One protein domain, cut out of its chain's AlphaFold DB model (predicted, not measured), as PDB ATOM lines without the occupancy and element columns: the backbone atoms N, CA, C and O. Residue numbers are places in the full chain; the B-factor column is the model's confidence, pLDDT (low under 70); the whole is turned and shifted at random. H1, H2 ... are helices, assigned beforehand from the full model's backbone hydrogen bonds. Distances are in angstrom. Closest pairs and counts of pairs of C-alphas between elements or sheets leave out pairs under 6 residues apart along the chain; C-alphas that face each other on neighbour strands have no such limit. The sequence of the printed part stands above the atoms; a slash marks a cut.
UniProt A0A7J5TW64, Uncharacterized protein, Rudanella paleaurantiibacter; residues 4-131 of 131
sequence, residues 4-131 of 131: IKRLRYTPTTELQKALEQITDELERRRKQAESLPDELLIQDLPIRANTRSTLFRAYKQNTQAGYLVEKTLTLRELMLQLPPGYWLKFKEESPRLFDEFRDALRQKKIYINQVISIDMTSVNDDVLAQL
ATOM      1  N   ILE A   4      18.495 -31.984 -18.252       58.72
ATOM      2  CA  ILE A   4      19.600 -32.699 -17.595       58.72
ATOM      3  C   ILE A   4      19.970 -32.083 -16.239       58.72
ATOM      4  O   ILE A   4      20.339 -32.807 -15.318       58.72
ATOM      5  N   LYS A   5      19.888 -30.752 -16.091       51.75
ATOM      6  CA  LYS A   5      20.141 -30.106 -14.796       51.75
ATOM      7  C   LYS A   5      18.997 -30.377 -13.824       51.75
ATOM      8  O   LYS A   5      19.282 -30.651 -12.672       51.75
ATOM      9  N   ARG A   6      17.739 -30.373 -14.281       53.91
ATOM     10  CA  ARG A   6      16.565 -30.623 -13.423       53.91
ATOM     11  C   ARG A   6      16.530 -32.049 -12.872       53.91
ATOM     12  O   ARG A   6      16.441 -32.208 -11.664       53.91
ATOM     13  N   LEU A   7      16.774 -33.052 -13.720       56.66
ATOM     14  CA  LEU A   7      16.875 -34.464 -13.310       56.66
ATOM     15  C   LEU A   7      17.940 -34.725 -12.233       56.66
ATOM     16  O   LEU A   7      17.831 -35.683 -11.476       56.66
ATOM     17  N   ARG A   8      18.978 -33.883 -12.161       54.53
ATOM     18  CA  ARG A   8      20.063 -34.010 -11.180       54.53
ATOM     19  C   ARG A   8      19.683 -33.496  -9.781       54.53
ATOM     20  O   ARG A   8      20.391 -33.810  -8.831       54.53
ATOM     21  N   TYR A   9      18.608 -32.710  -9.671       57.72
ATOM     22  CA  TYR A   9      18.121 -32.107  -8.422       57.72
ATOM     23  C   TYR A   9      16.742 -32.623  -7.989       57.72
ATOM     24  O   TYR A   9      16.293 -32.288  -6.895       57.72
ATOM     25  N   THR A  10      16.073 -33.440  -8.805       60.53
ATOM     26  CA  THR A  10      14.822 -34.096  -8.419       60.53
ATOM     27  C   THR A  10      15.119 -35.207  -7.402       60.53
ATOM     28  O   THR A  10      15.940 -36.083  -7.692       60.53
ATOM     29  N   PRO A  11      14.480 -35.210  -6.219       73.81
ATOM     30  CA  PRO A  11      14.620 -36.300  -5.262       73.81
ATOM     31  C   PRO A  11      14.268 -37.641  -5.912       73.81
ATOM     32  O   PRO A  11      13.285 -37.738  -6.647       73.81
ATOM     33  N   THR A  12      15.041 -38.691  -5.627       72.75
ATOM     34  CA  THR A  12      14.844 -40.029  -6.212       72.75
ATOM     35  C   THR A  12      13.416 -40.550  -6.025       72.75
ATOM     36  O   THR A  12      12.883 -41.198  -6.918       72.75
ATOM     37  N   THR A  13      12.764 -40.202  -4.913       71.81
ATOM     38  CA  THR A  13      11.373 -40.561  -4.608       71.81
ATOM     39  C   THR A  13      10.361 -39.919  -5.561       71.81
ATOM     40  O   THR A  13       9.379 -40.550  -5.931       71.81
ATOM     41  N   GLU A  14      10.598 -38.679  -5.994       72.50
ATOM     42  CA  GLU A  14       9.729 -37.987  -6.957       72.50
ATOM     43  C   GLU A  14       9.929 -38.541  -8.374       72.50
ATOM     44  O   GLU A  14       8.968 -38.715  -9.120       72.50
ATOM     45  N   LEU A  15      11.163 -38.932  -8.720       73.38
ATOM     46  CA  LEU A  15      11.435 -39.659  -9.964       73.38
ATOM     47  C   LEU A  15      10.764 -41.041  -9.980       73.38
ATOM     48  O   LEU A  15      10.244 -41.448 -11.015       73.38
ATOM     49  N   GLN A  16      10.747 -41.749  -8.848       75.38
ATOM     50  CA  GLN A  16      10.064 -43.040  -8.713       75.38
ATOM     51  C   GLN A  16       8.548 -42.905  -8.880       75.38
ATOM     52  O   GLN A  16       7.980 -43.613  -9.705       75.38
ATOM     53  N   LYS A  17       7.909 -41.944  -8.199       75.12
ATOM     54  CA  LYS A  17       6.472 -41.671  -8.373       75.12
ATOM     55  C   LYS A  17       6.120 -41.319  -9.818       75.12
ATOM     56  O   LYS A  17       5.125 -41.806 -10.343       75.12
ATOM     57  N   ALA A  18       6.937 -40.493 -10.473       73.88
ATOM     58  CA  ALA A  18       6.717 -40.135 -11.871       73.88
ATOM     59  C   ALA A  18       6.823 -41.361 -12.795       73.88
ATOM     60  O   ALA A  18       6.009 -41.524 -13.701       73.88
ATOM     61  N   LEU A  19       7.795 -42.249 -12.556       74.81
ATOM     62  CA  LEU A  19       7.927 -43.499 -13.307       74.81
ATOM     63  C   LEU A  19       6.740 -44.442 -13.084       74.81
ATOM     64  O   LEU A  19       6.254 -45.023 -14.053       74.81
ATOM     65  N   GLU A  20       6.255 -44.573 -11.850       77.88
ATOM     66  CA  GLU A  20       5.056 -45.359 -11.528       77.88
ATOM     67  C   GLU A  20       3.829 -44.813 -12.270       77.88
ATOM     68  O   GLU A  20       3.179 -45.556 -13.000       77.88
ATOM     69  N   GLN A  21       3.590 -43.499 -12.215       75.88
ATOM     70  CA  GLN A  21       2.483 -42.850 -12.931       75.88
ATOM     71  C   GLN A  21       2.553 -43.049 -14.450       75.88
ATOM     72  O   GLN A  21       1.536 -43.318 -15.092       75.88
ATOM     73  N   ILE A  22       3.747 -42.930 -15.039       76.19
ATOM     74  CA  ILE A  22       3.954 -43.188 -16.469       76.19
ATOM     75  C   ILE A  22       3.645 -44.653 -16.789       76.19
ATOM     76  O   ILE A  22       2.992 -44.935 -17.794       76.19
ATOM     77  N   THR A  23       4.100 -45.580 -15.948       78.75
ATOM     78  CA  THR A  23       3.905 -47.020 -16.155       78.75
ATOM     79  C   THR A  23       2.425 -47.391 -16.075       78.75
ATOM     80  O   THR A  23       1.919 -48.051 -16.983       78.75
ATOM     81  N   ASP A  24       1.708 -46.888 -15.071       78.31
ATOM     82  CA  ASP A  24       0.271 -47.111 -14.898       78.31
ATOM     83  C   ASP A  24      -0.540 -46.566 -16.083       78.31
ATOM     84  O   ASP A  24      -1.445 -47.233 -16.595       78.31
ATOM     85  N   GLU A  25      -0.198 -45.373 -16.578       76.06
ATOM     86  CA  GLU A  25      -0.858 -44.775 -17.741       76.06
ATOM     87  C   GLU A  25      -0.593 -45.576 -19.026       76.06
ATOM     88  O   GLU A  25      -1.503 -45.773 -19.840       76.06
ATOM     89  N   LEU A  26       0.631 -46.080 -19.210       77.12
ATOM     90  CA  LEU A  26       0.970 -46.953 -20.335       77.12
ATOM     91  C   LEU A  26       0.204 -48.279 -20.267       77.12
ATOM     92  O   LEU A  26      -0.353 -48.713 -21.279       77.12
ATOM     93  N   GLU A  27       0.117 -48.908 -19.094       80.81
ATOM     94  CA  GLU A  27      -0.668 -50.129 -18.912       80.81
ATOM     95  C   GLU A  27      -2.157 -49.906 -19.167       80.81
ATOM     96  O   GLU A  27      -2.805 -50.718 -19.834       80.81
ATOM     97  N   ARG A  28      -2.712 -48.801 -18.665       81.25
ATOM     98  CA  ARG A  28      -4.115 -48.436 -18.878       81.25
ATOM     99  C   ARG A  28      -4.425 -48.297 -20.364       81.25
ATOM    100  O   ARG A  28      -5.403 -48.872 -20.839       81.25
ATOM    101  N   ARG A  29      -3.571 -47.596 -21.112       75.06
ATOM    102  CA  ARG A  29      -3.686 -47.447 -22.573       75.06
ATOM    103  C   ARG A  29      -3.571 -48.769 -23.297       75.06
ATOM    104  O   ARG A  29      -4.327 -49.022 -24.230       75.06
ATOM    105  N   ARG A  30      -2.641 -49.617 -22.861       79.56
ATOM    106  CA  ARG A  30      -2.470 -50.946 -23.429       79.56
ATOM    107  C   ARG A  30      -3.743 -51.772 -23.260       79.56
ATOM    108  O   ARG A  30      -4.265 -52.251 -24.257       79.56
ATOM    109  N   LYS A  31      -4.306 -51.827 -22.050       82.50
ATOM    110  CA  LYS A  31      -5.585 -52.506 -21.769       82.50
ATOM    111  C   LYS A  31      -6.742 -51.926 -22.596       82.50
ATOM    112  O   LYS A  31      -7.568 -52.672 -23.115       82.50
ATOM    113  N   GLN A  32      -6.791 -50.603 -22.767       81.62
ATOM    114  CA  GLN A  32      -7.792 -49.939 -23.612       81.62
ATOM    115  C   GLN A  32      -7.646 -50.309 -25.093       81.62
ATOM    116  O   GLN A  32      -8.629 -50.661 -25.740       81.62
ATOM    117  N   ALA A  33      -6.432 -50.290 -25.638       80.06
ATOM    118  CA  ALA A  33      -6.187 -50.671 -27.025       80.06
ATOM    119  C   ALA A  33      -6.381 -52.181 -27.262       80.06
ATOM    120  O   ALA A  33      -6.848 -52.587 -28.325       80.06
ATOM    121  N   GLU A  34      -6.079 -53.021 -26.271       80.56
ATOM    122  CA  GLU A  34      -6.353 -54.463 -26.292       80.56
ATOM    123  C   GLU A  34      -7.860 -54.762 -26.292       80.56
ATOM    124  O   GLU A  34      -8.280 -55.762 -26.862       80.56
ATOM    125  N   SER A  35      -8.700 -53.869 -25.758       81.00
ATOM    126  CA  SER A  35     -10.161 -54.009 -25.868       81.00
ATOM    127  C   SER A  35     -10.708 -53.774 -27.286       81.00
ATOM    128  O   SER A  35     -11.868 -54.083 -27.561       81.00
ATOM    129  N   LEU A  36      -9.889 -53.231 -28.195       83.69
ATOM    130  CA  LEU A  36     -10.266 -53.039 -29.594       83.69
ATOM    131  C   LEU A  36     -10.175 -54.350 -30.378       83.69
ATOM    132  O   LEU A  36      -9.326 -55.180 -30.060       83.69
ATOM    133  N   PRO A  37     -10.964 -54.513 -31.455       82.19
ATOM    134  CA  PRO A  37     -10.834 -55.672 -32.331       82.19
ATOM    135  C   PRO A  37      -9.439 -55.730 -32.977       82.19
ATOM    136  O   PRO A  37      -9.015 -54.748 -33.594       82.19
ATOM    137  N   ASP A  38      -8.758 -56.878 -32.878       76.12
ATOM    138  CA  ASP A  38      -7.415 -57.114 -33.442       76.12
ATOM    139  C   ASP A  38      -7.353 -56.830 -34.945       76.12
ATOM    140  O   ASP A  38      -6.374 -56.282 -35.440       76.12
ATOM    141  N   GLU A  39      -8.416 -57.180 -35.664       84.94
ATOM    142  CA  GLU A  39      -8.441 -57.197 -37.128       84.94
ATOM    143  C   GLU A  39      -9.092 -55.954 -37.741       84.94
ATOM    144  O   GLU A  39      -9.208 -55.858 -38.961       84.94
ATOM    145  N   LEU A  40      -9.545 -54.988 -36.930       89.81
ATOM    146  CA  LEU A  40     -10.191 -53.799 -37.481       89.81
ATOM    147  C   LEU A  40      -9.148 -52.898 -38.140       89.81
ATOM    148  O   LEU A  40      -8.465 -52.119 -37.472       89.81
ATOM    149  N   LEU A  41      -9.055 -52.979 -39.463       91.94
ATOM    150  CA  LEU A  41      -8.135 -52.163 -40.233       91.94
ATOM    151  C   LEU A  41      -8.651 -50.731 -40.352       91.94
ATOM    152  O   LEU A  41      -9.846 -50.476 -40.529       91.94
ATOM    153  N   ILE A  42      -7.725 -49.771 -40.348       91.31
ATOM    154  CA  ILE A  42      -8.049 -48.355 -40.577       91.31
ATOM    155  C   ILE A  42      -8.709 -48.146 -41.947       91.31
ATOM    156  O   ILE A  42      -9.540 -47.251 -42.111       91.31
ATOM    157  N   GLN A  43      -8.388 -48.991 -42.930       90.06
ATOM    158  CA  GLN A  43      -8.998 -48.928 -44.256       90.06
ATOM    159  C   GLN A  43     -10.494 -49.293 -44.273       90.06
ATOM    160  O   GLN A  43     -11.208 -48.804 -45.155       90.06
ATOM    161  N   ASP A  44     -10.950 -50.087 -43.298       91.31
ATOM    162  CA  ASP A  44     -12.330 -50.583 -43.174       91.31
ATOM    163  C   ASP A  44     -13.230 -49.628 -42.379       91.31
ATOM    164  O   ASP A  44     -14.438 -49.866 -42.211       91.31
ATOM    165  N   LEU A  45     -12.648 -48.539 -41.868       92.00
ATOM    166  CA  LEU A  45     -13.393 -47.439 -41.285       92.00
ATOM    167  C   LEU A  45     -14.040 -46.604 -42.403       92.00
ATOM    168  O   LEU A  45     -13.376 -46.279 -43.394       92.00
ATOM    169  N   PRO A  46     -15.317 -46.206 -42.242       93.25
ATOM    170  CA  PRO A  46     -16.028 -45.349 -43.189       93.25
ATOM    171  C   PRO A  46     -15.558 -43.886 -43.079       93.25
ATOM    172  O   PRO A  46     -16.327 -42.992 -42.741       93.25
ATOM    173  N   ILE A  47     -14.273 -43.654 -43.351       94.62
ATOM    174  CA  ILE A  47     -13.609 -42.345 -43.362       94.62
ATOM    175  C   ILE A  47     -13.072 -42.024 -44.756       94.62
ATOM    176  O   ILE A  47     -12.619 -42.908 -45.494       94.62
ATOM    177  N   ARG A  48     -13.061 -40.737 -45.099       94.38
ATOM    178  CA  ARG A  48     -12.480 -40.209 -46.334       94.38
ATOM    179  C   ARG A  48     -10.981 -40.482 -46.414       94.38
ATOM    180  O   ARG A  48     -10.270 -40.542 -45.409       94.38
ATOM    181  N   ALA A  49     -10.485 -40.536 -47.650       91.88
ATOM    182  CA  ALA A  49      -9.064 -40.709 -47.945       91.88
ATOM    183  C   ALA A  49      -8.182 -39.658 -47.251       91.88
ATOM    184  O   ALA A  49      -7.107 -39.997 -46.778       91.88
ATOM    185  N   ASN A  50      -8.645 -38.408 -47.126       92.94
ATOM    186  CA  ASN A  50      -7.891 -37.353 -46.443       92.94
ATOM    187  C   ASN A  50      -7.653 -37.675 -44.957       92.94
ATOM    188  O   ASN A  50      -6.515 -37.677 -44.499       92.94
ATOM    189  N   THR A  51      -8.711 -38.023 -44.221       94.06
ATOM    190  CA  THR A  51      -8.633 -38.412 -42.802       94.06
ATOM    191  C   THR A  51      -7.727 -39.620 -42.620       94.06
ATOM    192  O   THR A  51      -6.850 -39.626 -41.761       94.06
ATOM    193  N   ARG A  52      -7.862 -40.606 -43.509       93.75
ATOM    194  CA  ARG A  52      -7.014 -41.798 -43.525       93.75
ATOM    195  C   ARG A  52      -5.533 -41.464 -43.736       93.75
ATOM    196  O   ARG A  52      -4.691 -41.901 -42.959       93.75
ATOM    197  N   SER A  53      -5.220 -40.647 -44.739       91.56
ATOM    198  CA  SER A  53      -3.858 -40.193 -45.042       91.56
ATOM    199  C   SER A  53      -3.235 -39.407 -43.891       91.56
ATOM    200  O   SER A  53      -2.048 -39.574 -43.612       91.56
ATOM    201  N   THR A  54      -4.019 -38.581 -43.193       92.75
ATOM    202  CA  THR A  54      -3.563 -37.853 -42.000       92.75
ATOM    203  C   THR A  54      -3.182 -38.809 -40.870       92.75
ATOM    204  O   THR A  54      -2.103 -38.663 -40.295       92.75
ATOM    205  N   LEU A  55      -4.010 -39.826 -40.598       91.56
ATOM    206  CA  LEU A  55      -3.715 -40.849 -39.588       91.56
ATOM    207  C   LEU A  55      -2.474 -41.675 -39.961       91.56
ATOM    208  O   LEU A  55      -1.598 -41.879 -39.124       91.56
ATOM    209  N   PHE A  56      -2.337 -42.086 -41.227       91.31
ATOM    210  CA  PHE A  56      -1.152 -42.816 -41.696       91.31
ATOM    211  C   PHE A  56       0.125 -41.989 -41.623       91.31
ATOM    212  O   PHE A  56       1.168 -42.501 -41.218       91.31
ATOM    213  N   ARG A  57       0.058 -40.710 -42.004       90.00
ATOM    214  CA  ARG A  57       1.201 -39.801 -41.900       90.00
ATOM    215  C   ARG A  57       1.637 -39.660 -40.447       90.00
ATOM    216  O   ARG A  57       2.828 -39.766 -40.177       90.00
ATOM    217  N   ALA A  58       0.691 -39.461 -39.533       90.00
ATOM    218  CA  ALA A  58       0.992 -39.380 -38.112       90.00
ATOM    219  C   ALA A  58       1.619 -40.680 -37.595       90.00
ATOM    220  O   ALA A  58       2.651 -40.640 -36.932       90.00
ATOM    221  N   TYR A  59       1.060 -41.835 -37.957       90.50
ATOM    222  CA  TYR A  59       1.620 -43.128 -37.575       90.50
ATOM    223  C   TYR A  59       3.066 -43.297 -38.078       90.50
ATOM    224  O   TYR A  59       3.952 -43.596 -37.282       90.50
ATOM    225  N   LYS A  60       3.345 -43.017 -39.358       89.00
ATOM    226  CA  LYS A  60       4.696 -43.093 -39.957       89.00
ATOM    227  C   LYS A  60       5.698 -42.082 -39.392       89.00
ATOM    228  O   LYS A  60       6.898 -42.265 -39.528       89.00
ATOM    229  N   GLN A  61       5.233 -40.978 -38.814       86.69
ATOM    230  CA  GLN A  61       6.115 -40.020 -38.140       86.69
ATOM    231  C   GLN A  61       6.532 -40.505 -36.748       86.69
ATOM    232  O   GLN A  61       7.606 -40.143 -36.277       86.69
ATOM    233  N   ASN A  62       5.686 -41.311 -36.102       82.25
ATOM    234  CA  ASN A  62       5.920 -41.827 -34.751       82.25
ATOM    235  C   ASN A  62       6.501 -43.248 -34.748       82.25
ATOM    236  O   ASN A  62       7.090 -43.675 -33.761       82.25
ATOM    237  N   THR A  63       6.387 -43.962 -35.864       78.12
ATOM    238  CA  THR A  63       6.939 -45.302 -36.062       78.12
ATOM    239  C   THR A  63       7.887 -45.268 -37.251       78.12
ATOM    240  O   THR A  63       7.592 -44.637 -38.259       78.12
ATOM    241  N   GLN A  64       9.023 -45.965 -37.195       72.94
ATOM    242  CA  GLN A  64       9.928 -46.110 -38.352       72.94
ATOM    243  C   GLN A  64       9.345 -47.052 -39.426       72.94
ATOM    244  O   GLN A  64      10.053 -47.845 -40.045       72.94
ATOM    245  N   ALA A  65       8.027 -47.038 -39.599       73.31
ATOM    246  CA  ALA A  65       7.308 -48.057 -40.325       73.31
ATOM    247  C   ALA A  65       7.288 -47.766 -41.835       73.31
ATOM    248  O   ALA A  65       7.146 -46.627 -42.289       73.31
ATOM    249  N   GLY A  66       7.463 -48.828 -42.625       66.81
ATOM    250  CA  GLY A  66       7.594 -48.758 -44.079       66.81
ATOM    251  C   GLY A  66       6.280 -48.509 -44.830       66.81
ATOM    252  O   GLY A  66       5.209 -48.305 -44.263       66.81
ATOM    253  N   TYR A  67       6.353 -48.552 -46.162       60.44
ATOM    254  CA  TYR A  67       5.224 -48.256 -47.052       60.44
ATOM    255  C   TYR A  67       4.032 -49.230 -46.911       60.44
ATOM    256  O   TYR A  67       2.888 -48.812 -47.066       60.44
ATOM    257  N   LEU A  68       4.282 -50.499 -46.560       61.59
ATOM    258  CA  LEU A  68       3.263 -51.565 -46.485       61.59
ATOM    259  C   LEU A  68       2.199 -51.365 -45.391       61.59
ATOM    260  O   LEU A  68       1.118 -51.942 -45.477       61.59
ATOM    261  N   VAL A  69       2.474 -50.498 -44.419       77.69
ATOM    262  CA  VAL A  69       1.608 -50.217 -43.267       77.69
ATOM    263  C   VAL A  69       0.224 -49.714 -43.673       77.69
ATOM    264  O   VAL A  69      -0.757 -50.001 -43.000       77.69
ATOM    265  N   GLU A  70       0.098 -48.989 -44.787       75.88
ATOM    266  CA  GLU A  70      -1.176 -48.358 -45.172       75.88
ATOM    267  C   GLU A  70      -2.309 -49.363 -45.434       75.88
ATOM    268  O   GLU A  70      -3.482 -49.005 -45.354       75.88
ATOM    269  N   LYS A  71      -1.973 -50.625 -45.726       78.62
ATOM    270  CA  LYS A  71      -2.955 -51.696 -45.962       78.62
ATOM    271  C   LYS A  71      -3.131 -52.639 -44.774       78.62
ATOM    272  O   LYS A  71      -4.083 -53.410 -44.762       78.62
ATOM    273  N   THR A  72      -2.220 -52.600 -43.806       86.75
ATOM    274  CA  THR A  72      -2.181 -53.547 -42.682       86.75
ATOM    275  C   THR A  72      -2.385 -52.883 -41.328       86.75
ATOM    276  O   THR A  72      -2.541 -53.589 -40.339       86.75
ATOM    277  N   LEU A  73      -2.390 -51.548 -41.258       90.06
ATOM    278  CA  LEU A  73      -2.523 -50.831 -39.996       90.06
ATOM    279  C   LEU A  73      -3.894 -51.078 -39.372       90.06
ATOM    280  O   LEU A  73      -4.938 -50.693 -39.915       90.06
ATOM    281  N   THR A  74      -3.860 -51.669 -38.188       91.31
ATOM    282  CA  THR A  74      -5.043 -51.899 -37.365       91.31
ATOM    283  C   THR A  74      -5.348 -50.672 -36.513       91.31
ATOM    284  O   THR A  74      -4.476 -49.853 -36.207       91.31
ATOM    285  N   LEU A  75      -6.604 -50.543 -36.087       89.44
ATOM    286  CA  LEU A  75      -7.008 -49.515 -35.137       89.44
ATOM    287  C   LEU A  75      -6.245 -49.644 -33.816       89.44
ATOM    288  O   LEU A  75      -5.801 -48.635 -33.277       89.44
ATOM    289  N   ARG A  76      -6.047 -50.871 -33.320       87.88
ATOM    290  CA  ARG A  76      -5.252 -51.129 -32.112       87.88
ATOM    291  C   ARG A  76      -3.837 -50.595 -32.255       87.88
ATOM    292  O   ARG A  76      -3.356 -49.883 -31.379       87.88
ATOM    293  N   GLU A  77      -3.178 -50.931 -33.353       88.38
ATOM    294  CA  GLU A  77      -1.804 -50.519 -33.593       88.38
ATOM    295  C   GLU A  77      -1.686 -48.996 -33.727       88.38
ATOM    296  O   GLU A  77      -0.799 -48.394 -33.124       88.38
ATOM    297  N   LEU A  78      -2.635 -48.354 -34.417       89.88
ATOM    298  CA  LEU A  78      -2.715 -46.894 -34.483       89.88
ATOM    299  C   LEU A  78      -2.811 -46.267 -33.080       89.88
ATOM    300  O   LEU A  78      -2.127 -45.287 -32.797       89.88
ATOM    301  N   MET A  79      -3.634 -46.834 -32.194       86.38
ATOM    302  CA  MET A  79      -3.842 -46.316 -30.834       86.38
ATOM    303  C   MET A  79      -2.633 -46.519 -29.922       86.38
ATOM    304  O   MET A  79      -2.340 -45.646 -29.108       86.38
ATOM    305  N   LEU A  80      -1.925 -47.644 -30.060       82.25
ATOM    306  CA  LEU A  80      -0.737 -47.953 -29.260       82.25
ATOM    307  C   LEU A  80       0.480 -47.113 -29.651       82.25
ATOM    308  O   LEU A  80       1.281 -46.762 -28.789       82.25
ATOM    309  N   GLN A  81       0.639 -46.824 -30.942       85.44
ATOM    310  CA  GLN A  81       1.851 -46.187 -31.459       85.44
ATOM    311  C   GLN A  81       1.774 -44.657 -31.489       85.44
ATOM    312  O   GLN A  81       2.805 -43.986 -31.560       85.44
ATOM    313  N   LEU A  82       0.570 -44.080 -31.452       86.19
ATOM    314  CA  LEU A  82       0.422 -42.629 -31.422       86.19
ATOM    315  C   LEU A  82       0.614 -42.073 -30.004       86.19
ATOM    316  O   LEU A  82       0.087 -42.626 -29.035       86.19
ATOM    317  N   PRO A  83       1.335 -40.947 -29.862       81.06
ATOM    318  CA  PRO A  83       1.649 -40.410 -28.553       81.06
ATOM    319  C   PRO A  83       0.394 -39.876 -27.846       81.06
ATOM    320  O   PRO A  83      -0.549 -39.425 -28.502       81.06
ATOM    321  N   PRO A  84       0.396 -39.833 -26.501       71.50
ATOM    322  CA  PRO A  84      -0.692 -39.308 -25.679       71.50
ATOM    323  C   PRO A  84      -1.352 -38.027 -26.182       71.50
ATOM    324  O   PRO A  84      -2.573 -37.983 -26.312       71.50
ATOM    325  N   GLY A  85      -0.555 -37.002 -26.475       79.50
ATOM    326  CA  GLY A  85      -1.057 -35.691 -26.884       79.50
ATOM    327  C   GLY A  85      -1.529 -35.618 -28.336       79.50
ATOM    328  O   GLY A  85      -2.108 -34.607 -28.725       79.50
ATOM    329  N   TYR A  86      -1.307 -36.660 -29.148       86.94
ATOM    330  CA  TYR A  86      -1.673 -36.628 -30.565       86.94
ATOM    331  C   TYR A  86      -3.169 -36.412 -30.758       86.94
ATOM    332  O   TYR A  86      -3.561 -35.594 -31.578       86.94
ATOM    333  N   TRP A  87      -4.012 -37.119 -30.007       87.19
ATOM    334  CA  TRP A  87      -5.457 -37.075 -30.214       87.19
ATOM    335  C   TRP A  87      -6.073 -35.726 -29.848       87.19
ATOM    336  O   TRP A  87      -6.983 -35.265 -30.537       87.19
ATOM    337  N   LEU A  88      -5.541 -35.077 -28.810       85.44
ATOM    338  CA  LEU A  88      -5.909 -33.710 -28.453       85.44
ATOM    339  C   LEU A  88      -5.494 -32.744 -29.568       85.44
ATOM    340  O   LEU A  88      -6.332 -32.025 -30.105       85.44
ATOM    341  N   LYS A  89      -4.236 -32.833 -30.010       87.69
ATOM    342  CA  LYS A  89      -3.712 -32.030 -31.116       87.69
ATOM    343  C   LYS A  89      -4.488 -32.253 -32.420       87.69
ATOM    344  O   LYS A  89      -4.788 -31.305 -33.133       87.69
ATOM    345  N   PHE A  90      -4.876 -33.489 -32.721       90.06
ATOM    346  CA  PHE A  90      -5.656 -33.835 -33.909       90.06
ATOM    347  C   PHE A  90      -7.062 -33.221 -33.862       90.06
ATOM    348  O   PHE A  90      -7.544 -32.711 -34.876       90.06
ATOM    349  N   LYS A  91      -7.695 -33.210 -32.682       89.38
ATOM    350  CA  LYS A  91      -8.969 -32.522 -32.445       89.38
ATOM    351  C   LYS A  91      -8.844 -31.006 -32.623       89.38
ATOM    352  O   LYS A  91      -9.742 -30.401 -33.199       89.38
ATOM    353  N   GLU A  92      -7.755 -30.405 -32.154       89.94
ATOM    354  CA  GLU A  92      -7.513 -28.957 -32.237       89.94
ATOM    355  C   GLU A  92      -7.149 -28.495 -33.655       89.94
ATOM    356  O   GLU A  92      -7.749 -27.558 -34.179       89.94
ATOM    357  N   GLU A  93      -6.200 -29.169 -34.310       91.69
ATOM    358  CA  GLU A  93      -5.689 -28.784 -35.631       91.69
ATOM    359  C   GLU A  93      -6.618 -29.202 -36.775       91.69
ATOM    360  O   GLU A  93      -6.599 -28.617 -37.858       91.69
ATOM    361  N   SER A  94      -7.402 -30.264 -36.587       92.50
ATOM    362  CA  SER A  94      -8.239 -30.851 -37.637       92.50
ATOM    363  C   SER A  94      -9.585 -31.346 -37.093       92.50
ATOM    364  O   SER A  94      -9.937 -32.512 -37.292       92.50
ATOM    365  N   PRO A  95     -10.408 -30.464 -36.489       92.31
ATOM    366  CA  PRO A  95     -11.643 -30.851 -35.801       92.31
ATOM    367  C   PRO A  95     -12.617 -31.616 -36.701       92.31
ATOM    368  O   PRO A  95     -13.204 -32.604 -36.282       92.31
ATOM    369  N   ARG A  96     -12.725 -31.231 -37.982       94.75
ATOM    370  CA  ARG A  96     -13.591 -31.925 -38.953       94.75
ATOM    371  C   ARG A  96     -13.143 -33.361 -39.238       94.75
ATOM    372  O   ARG A  96     -13.990 -34.233 -39.394       94.75
ATOM    373  N   LEU A  97     -11.832 -33.598 -39.333       94.75
ATOM    374  CA  LEU A  97     -11.287 -34.942 -39.570       94.75
ATOM    375  C   LEU A  97     -11.391 -35.791 -38.297       94.75
ATOM    376  O   LEU A  97     -11.653 -36.989 -38.372       94.75
ATOM    377  N   PHE A  98     -11.226 -35.159 -37.132       92.94
ATOM    378  CA  PHE A  98     -11.422 -35.792 -35.834       92.94
ATOM    379  C   PHE A  98     -12.878 -36.227 -35.621       92.94
ATOM    380  O   PHE A  98     -13.120 -37.369 -35.239       92.94
ATOM    381  N   ASP A  99     -13.846 -35.350 -35.900       92.88
ATOM    382  CA  ASP A  99     -15.273 -35.670 -35.801       92.88
ATOM    383  C   ASP A  99     -15.657 -36.801 -36.763       92.88
ATOM    384  O   ASP A  99     -16.317 -37.751 -36.351       92.88
ATOM    385  N   GLU A 100     -15.170 -36.763 -38.008       95.56
ATOM    386  CA  GLU A 100     -15.366 -37.853 -38.969       95.56
ATOM    387  C   GLU A 100     -14.806 -39.182 -38.444       95.56
ATOM    388  O   GLU A 100     -15.479 -40.212 -38.497       95.56
ATOM    389  N   PHE A 101     -13.583 -39.166 -37.913       93.75
ATOM    390  CA  PHE A 101     -12.963 -40.351 -37.334       93.75
ATOM    391  C   PHE A 101     -13.759 -40.882 -36.135       93.75
ATOM    392  O   PHE A 101     -14.061 -42.075 -36.076       93.75
ATOM    393  N   ARG A 102     -14.169 -40.005 -35.213       92.00
ATOM    394  CA  ARG A 102     -15.018 -40.354 -34.066       92.00
ATOM    395  C   ARG A 102     -16.328 -40.995 -34.514       92.00
ATOM    396  O   ARG A 102     -16.747 -42.004 -33.945       92.00
ATOM    397  N   ASP A 103     -16.977 -40.420 -35.515       93.81
ATOM    398  CA  ASP A 103     -18.264 -40.902 -35.998       93.81
ATOM    399  C   ASP A 103     -18.109 -42.253 -36.716       93.81
ATOM    400  O   ASP A 103     -18.944 -43.145 -36.539       93.81
ATOM    401  N   ALA A 104     -17.004 -42.465 -37.434       93.25
ATOM    402  CA  ALA A 104     -16.661 -43.754 -38.027       93.25
ATOM    403  C   ALA A 104     -16.407 -44.848 -36.974       93.25
ATOM    404  O   ALA A 104     -16.874 -45.978 -37.144       93.25
ATOM    405  N   LEU A 105     -15.738 -44.523 -35.862       91.94
ATOM    406  CA  LEU A 105     -15.600 -45.441 -34.724       91.94
ATOM    407  C   LEU A 105     -16.967 -45.792 -34.128       91.94
ATOM    408  O   LEU A 105     -17.272 -46.968 -33.913       91.94
ATOM    409  N   ARG A 106     -17.836 -44.790 -33.947       90.94
ATOM    410  CA  ARG A 106     -19.188 -44.988 -33.412       90.94
ATOM    411  C   ARG A 106     -20.029 -45.910 -34.296       90.94
ATOM    412  O   ARG A 106     -20.763 -46.742 -33.768       90.94
ATOM    413  N   GLN A 107     -19.896 -45.820 -35.621       91.75
ATOM    414  CA  GLN A 107     -20.556 -46.742 -36.557       91.75
ATOM    415  C   GLN A 107     -20.101 -48.197 -36.372       91.75
ATOM    416  O   GLN A 107     -20.893 -49.119 -36.556       91.75
ATOM    417  N   LYS A 108     -18.854 -48.416 -35.941       89.00
ATOM    418  CA  LYS A 108     -18.320 -49.736 -35.566       89.00
ATOM    419  C   LYS A 108     -18.608 -50.114 -34.105       89.00
ATOM    420  O   LYS A 108     -18.082 -51.114 -33.632       89.00
ATOM    421  N   LYS A 109     -19.455 -49.349 -33.401       88.94
ATOM    422  CA  LYS A 109     -19.776 -49.502 -31.967       88.94
ATOM    423  C   LYS A 109     -18.562 -49.351 -31.040       88.94
ATOM    424  O   LYS A 109     -18.561 -49.886 -29.936       88.94
ATOM    425  N   ILE A 110     -17.553 -48.599 -31.477       87.31
ATOM    426  CA  ILE A 110     -16.368 -48.255 -30.690       87.31
ATOM    427  C   ILE A 110     -16.524 -46.804 -30.244       87.31
ATOM    428  O   ILE A 110     -16.661 -45.900 -31.070       87.31
ATOM    429  N   TYR A 111     -16.525 -46.560 -28.938       83.31
ATOM    430  CA  TYR A 111     -16.657 -45.204 -28.418       83.31
ATOM    431  C   TYR A 111     -15.280 -44.604 -28.205       83.31
ATOM    432  O   TYR A 111     -14.460 -45.182 -27.505       83.31
ATOM    433  N   ILE A 112     -15.041 -43.411 -28.750       75.62
ATOM    434  CA  ILE A 112     -13.722 -42.772 -28.699       75.62
ATOM    435  C   ILE A 112     -13.179 -42.630 -27.267       75.62
ATOM    436  O   ILE A 112     -11.993 -42.820 -27.057       75.62
ATOM    437  N   ASN A 113     -14.050 -42.425 -26.274       75.44
ATOM    438  CA  ASN A 113     -13.677 -42.316 -24.859       75.44
ATOM    439  C   ASN A 113     -13.224 -43.650 -24.230       75.44
ATOM    440  O   ASN A 113     -12.595 -43.645 -23.178       75.44
ATOM    441  N   GLN A 114     -13.544 -44.790 -24.852       68.38
ATOM    442  CA  GLN A 114     -13.009 -46.099 -24.451       68.38
ATOM    443  C   GLN A 114     -11.543 -46.256 -24.867       68.38
ATOM    444  O   GLN A 114     -10.831 -47.072 -24.291       68.38
ATOM    445  N   VAL A 115     -11.107 -45.481 -25.862       68.94
ATOM    446  CA  VAL A 115      -9.827 -45.667 -26.558       68.94
ATOM    447  C   VAL A 115      -8.883 -44.481 -26.371       68.94
ATOM    448  O   VAL A 115      -7.668 -44.626 -26.434       68.94
ATOM    449  N   ILE A 116      -9.444 -43.294 -26.149       72.12
ATOM    450  CA  ILE A 116      -8.741 -42.029 -26.008       72.12
ATOM    451  C   ILE A 116      -9.301 -41.332 -24.774       72.12
ATOM    452  O   ILE A 116     -10.457 -40.909 -24.743       72.12
ATOM    453  N   SER A 117      -8.459 -41.151 -23.764       63.78
ATOM    454  CA  SER A 117      -8.747 -40.197 -22.696       63.78
ATOM    455  C   SER A 117      -8.460 -38.791 -23.208       63.78
ATOM    456  O   SER A 117      -7.304 -38.397 -23.329       63.78
ATOM    457  N   ILE A 118      -9.520 -38.069 -23.573       56.12
ATOM    458  CA  ILE A 118      -9.441 -36.680 -24.059       56.12
ATOM    459  C   ILE A 118      -9.381 -35.684 -22.885       56.12
ATOM    460  O   ILE A 118      -9.025 -34.526 -23.083       56.12
ATOM    461  N   ASP A 119      -9.631 -36.135 -21.653       50.06
ATOM    462  CA  ASP A 119      -9.353 -35.351 -20.450       50.06
ATOM    463  C   ASP A 119      -7.855 -35.409 -20.133       50.06
ATOM    464  O   ASP A 119      -7.374 -36.278 -19.409       50.06
ATOM    465  N   MET A 120      -7.099 -34.482 -20.717       45.84
ATOM    466  CA  MET A 120      -5.728 -34.171 -20.309       45.84
ATOM    467  C   MET A 120      -5.612 -32.731 -19.813       45.84
ATOM    468  O   MET A 120      -4.718 -31.993 -20.208       45.84
ATOM    469  N   THR A 121      -6.494 -32.340 -18.897       39.84
ATOM    470  CA  THR A 121      -6.273 -31.166 -18.041       39.84
ATOM    471  C   THR A 121      -5.449 -31.469 -16.789       39.84
ATOM    472  O   THR A 121      -5.233 -30.549 -16.013       39.84
ATOM    473  N   SER A 122      -4.954 -32.694 -16.548       40.16
ATOM    474  CA  SER A 122      -4.297 -32.973 -15.253       40.16
ATOM    475  C   SER A 122      -3.004 -33.788 -15.245       40.16
ATOM    476  O   SER A 122      -2.531 -34.086 -14.153       40.16
ATOM    477  N   VAL A 123      -2.411 -34.173 -16.382       45.06
ATOM    478  CA  VAL A 123      -1.176 -34.995 -16.332       45.06
ATOM    479  C   VAL A 123       0.092 -34.225 -16.705       45.06
ATOM    480  O   VAL A 123       1.172 -34.664 -16.335       45.06
ATOM    481  N   ASN A 124       0.009 -33.051 -17.345       41.69
ATOM    482  CA  ASN A 124       1.227 -32.366 -17.808       41.69
ATOM    483  C   ASN A 124       1.412 -30.900 -17.419       41.69
ATOM    484  O   ASN A 124       2.548 -30.449 -17.510       41.69
ATOM    485  N   ASP A 125       0.401 -30.171 -16.941       39.19
ATOM    486  CA  ASP A 125       0.647 -28.784 -16.520       39.19
ATOM    487  C   ASP A 125       1.090 -28.680 -15.058       39.19
ATOM    488  O   ASP A 125       2.049 -27.969 -14.783       39.19
ATOM    489  N   ASP A 126       0.537 -29.454 -14.121       37.34
ATOM    490  CA  ASP A 126       0.951 -29.330 -12.710       37.34
ATOM    491  C   ASP A 126       2.302 -29.990 -12.396       37.34
ATOM    492  O   ASP A 126       3.092 -29.444 -11.626       37.34
ATOM    493  N   VAL A 127       2.630 -31.119 -13.034       43.97
ATOM    494  CA  VAL A 127       3.917 -31.800 -12.801       43.97
ATOM    495  C   VAL A 127       5.079 -31.045 -13.460       43.97
ATOM    496  O   VAL A 127       6.199 -31.104 -12.969       43.97
ATOM    497  N   LEU A 128       4.842 -30.284 -14.536       38.41
ATOM    498  CA  LEU A 128       5.884 -29.482 -15.195       38.41
ATOM    499  C   LEU A 128       5.910 -28.011 -14.754       38.41
ATOM    500  O   LEU A 128       6.949 -27.369 -14.915       38.41
ATOM    501  N   ALA A 129       4.819 -27.472 -14.201       37.25
ATOM    502  CA  ALA A 129       4.794 -26.120 -13.638       37.25
ATOM    503  C   ALA A 129       5.313 -26.060 -12.191       37.25
ATOM    504  O   ALA A 129       5.753 -24.995 -11.759       37.25
ATOM    505  N   GLN A 130       5.303 -27.182 -11.458       37.84
ATOM    506  CA  GLN A 130       5.808 -27.267 -10.080       37.84
ATOM    507  C   GLN A 130       7.194 -27.952  -9.952       37.84
ATOM    508  O   GLN A 130       7.672 -28.129  -8.830       37.84
ATOM    509  N   LEU A 131       7.874 -28.281 -11.071       39.16
ATOM    510  CA  LEU A 131       9.245 -28.850 -11.143       39.16
ATOM    511  C   LEU A 131      10.227 -28.006 -11.991       39.16
ATOM    512  O   LEU A 131      11.457 -28.121 -11.772       39.16
TER     513      LEU A 131
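AT A GLANCE: This is residues 4 to 131 of the 131 residues of an uncharacterized protein of Rudanella paleaurantiibacter (UniProt A0A7J5TW64). A cluster of short and medium helices, H3 to H8, is joined by one long helix, H2, that reaches away from it like an arm, with the small helix H1 near the arm's far end. After H8 the last stretch, residues 116 to 131, turns back toward that far end with the small helix H9, which stays apart from H2. The printed part has 128 residues, with nine named helices, H1 to H9 in order along the chain, and no named strand; the class is all helix. It is only just compact, close to loose, with a radius of gyration of the C-alphas of 16.8 A, and elongated, spanning 50 by 29 by 27 A.

HOW THE PARTS SIT: Start at H1, residues 4 to 7, which touches no helix. It is only just apart from H2, residues 12 to 34, with closest C-alphas 8.2 A apart. Look next at residues 29 to 34 of H2, which alone touch H5, residues 75 to 81: the closest C-alphas, of Ala 33 and Arg 76, are 5.2 A apart, and the helices run opposite ways at a shallow tilt of 16 degrees. H3, residues 49 to 62, touches H5 at Tyr 59 and Leu 78, their closest C-alphas, 6.5 A apart; they run the same way at a shallow tilt of 33 degrees, only just short of steep. H4, residues 69 to 72, is close to H3 but not clearly touching, with the C-alphas of Phe 56 and Glu 70 closest at 6.5 A. H7, residues 95 to 107, touches H3 at Thr 51 alone, whose C-alpha is 5.4 A from that of Leu 97; the two are about perpendicular, at 81 degrees. H6, residues 86 to 93, and H7 touch only at the corner, closest at the C-alphas of Lys 91 and Phe 98, 5.3 A. H8, residues 112 to 115, touches H2, with the C-alphas of Gln 32 and Val 115 closest at 5.6 A. H9, residues 125 to 129, touches no helix. Every O i to N i+4 pair is within hydrogen-bond range in H2, H3, H5, H6, H7 and H9; H1, H4 and H8 are too short for such a pair.

IN THESE COORDINATES: Find C-alpha 4 at (19.600, -32.699, -17.595), where H1 begins. H2 runs 32.6 A to C-alpha 34 at (-6.353, -54.463, -26.292). H3 is 20.0 A long and H7 18.2 A; H9 ends at C-alpha 129, at (4.794, -26.120, -13.638).

THE WHOLE: The C-alphas of Tyr 9 and Pro 46 are farthest apart, at 50.5 A. The printed part has no cut, and its one long link is residues 35 to 48. Mean pLDDT of the printed part is 77.8; look for values under 70 at residues 4 to 10, 66 to 68, 114 to 115 and 117 to 131.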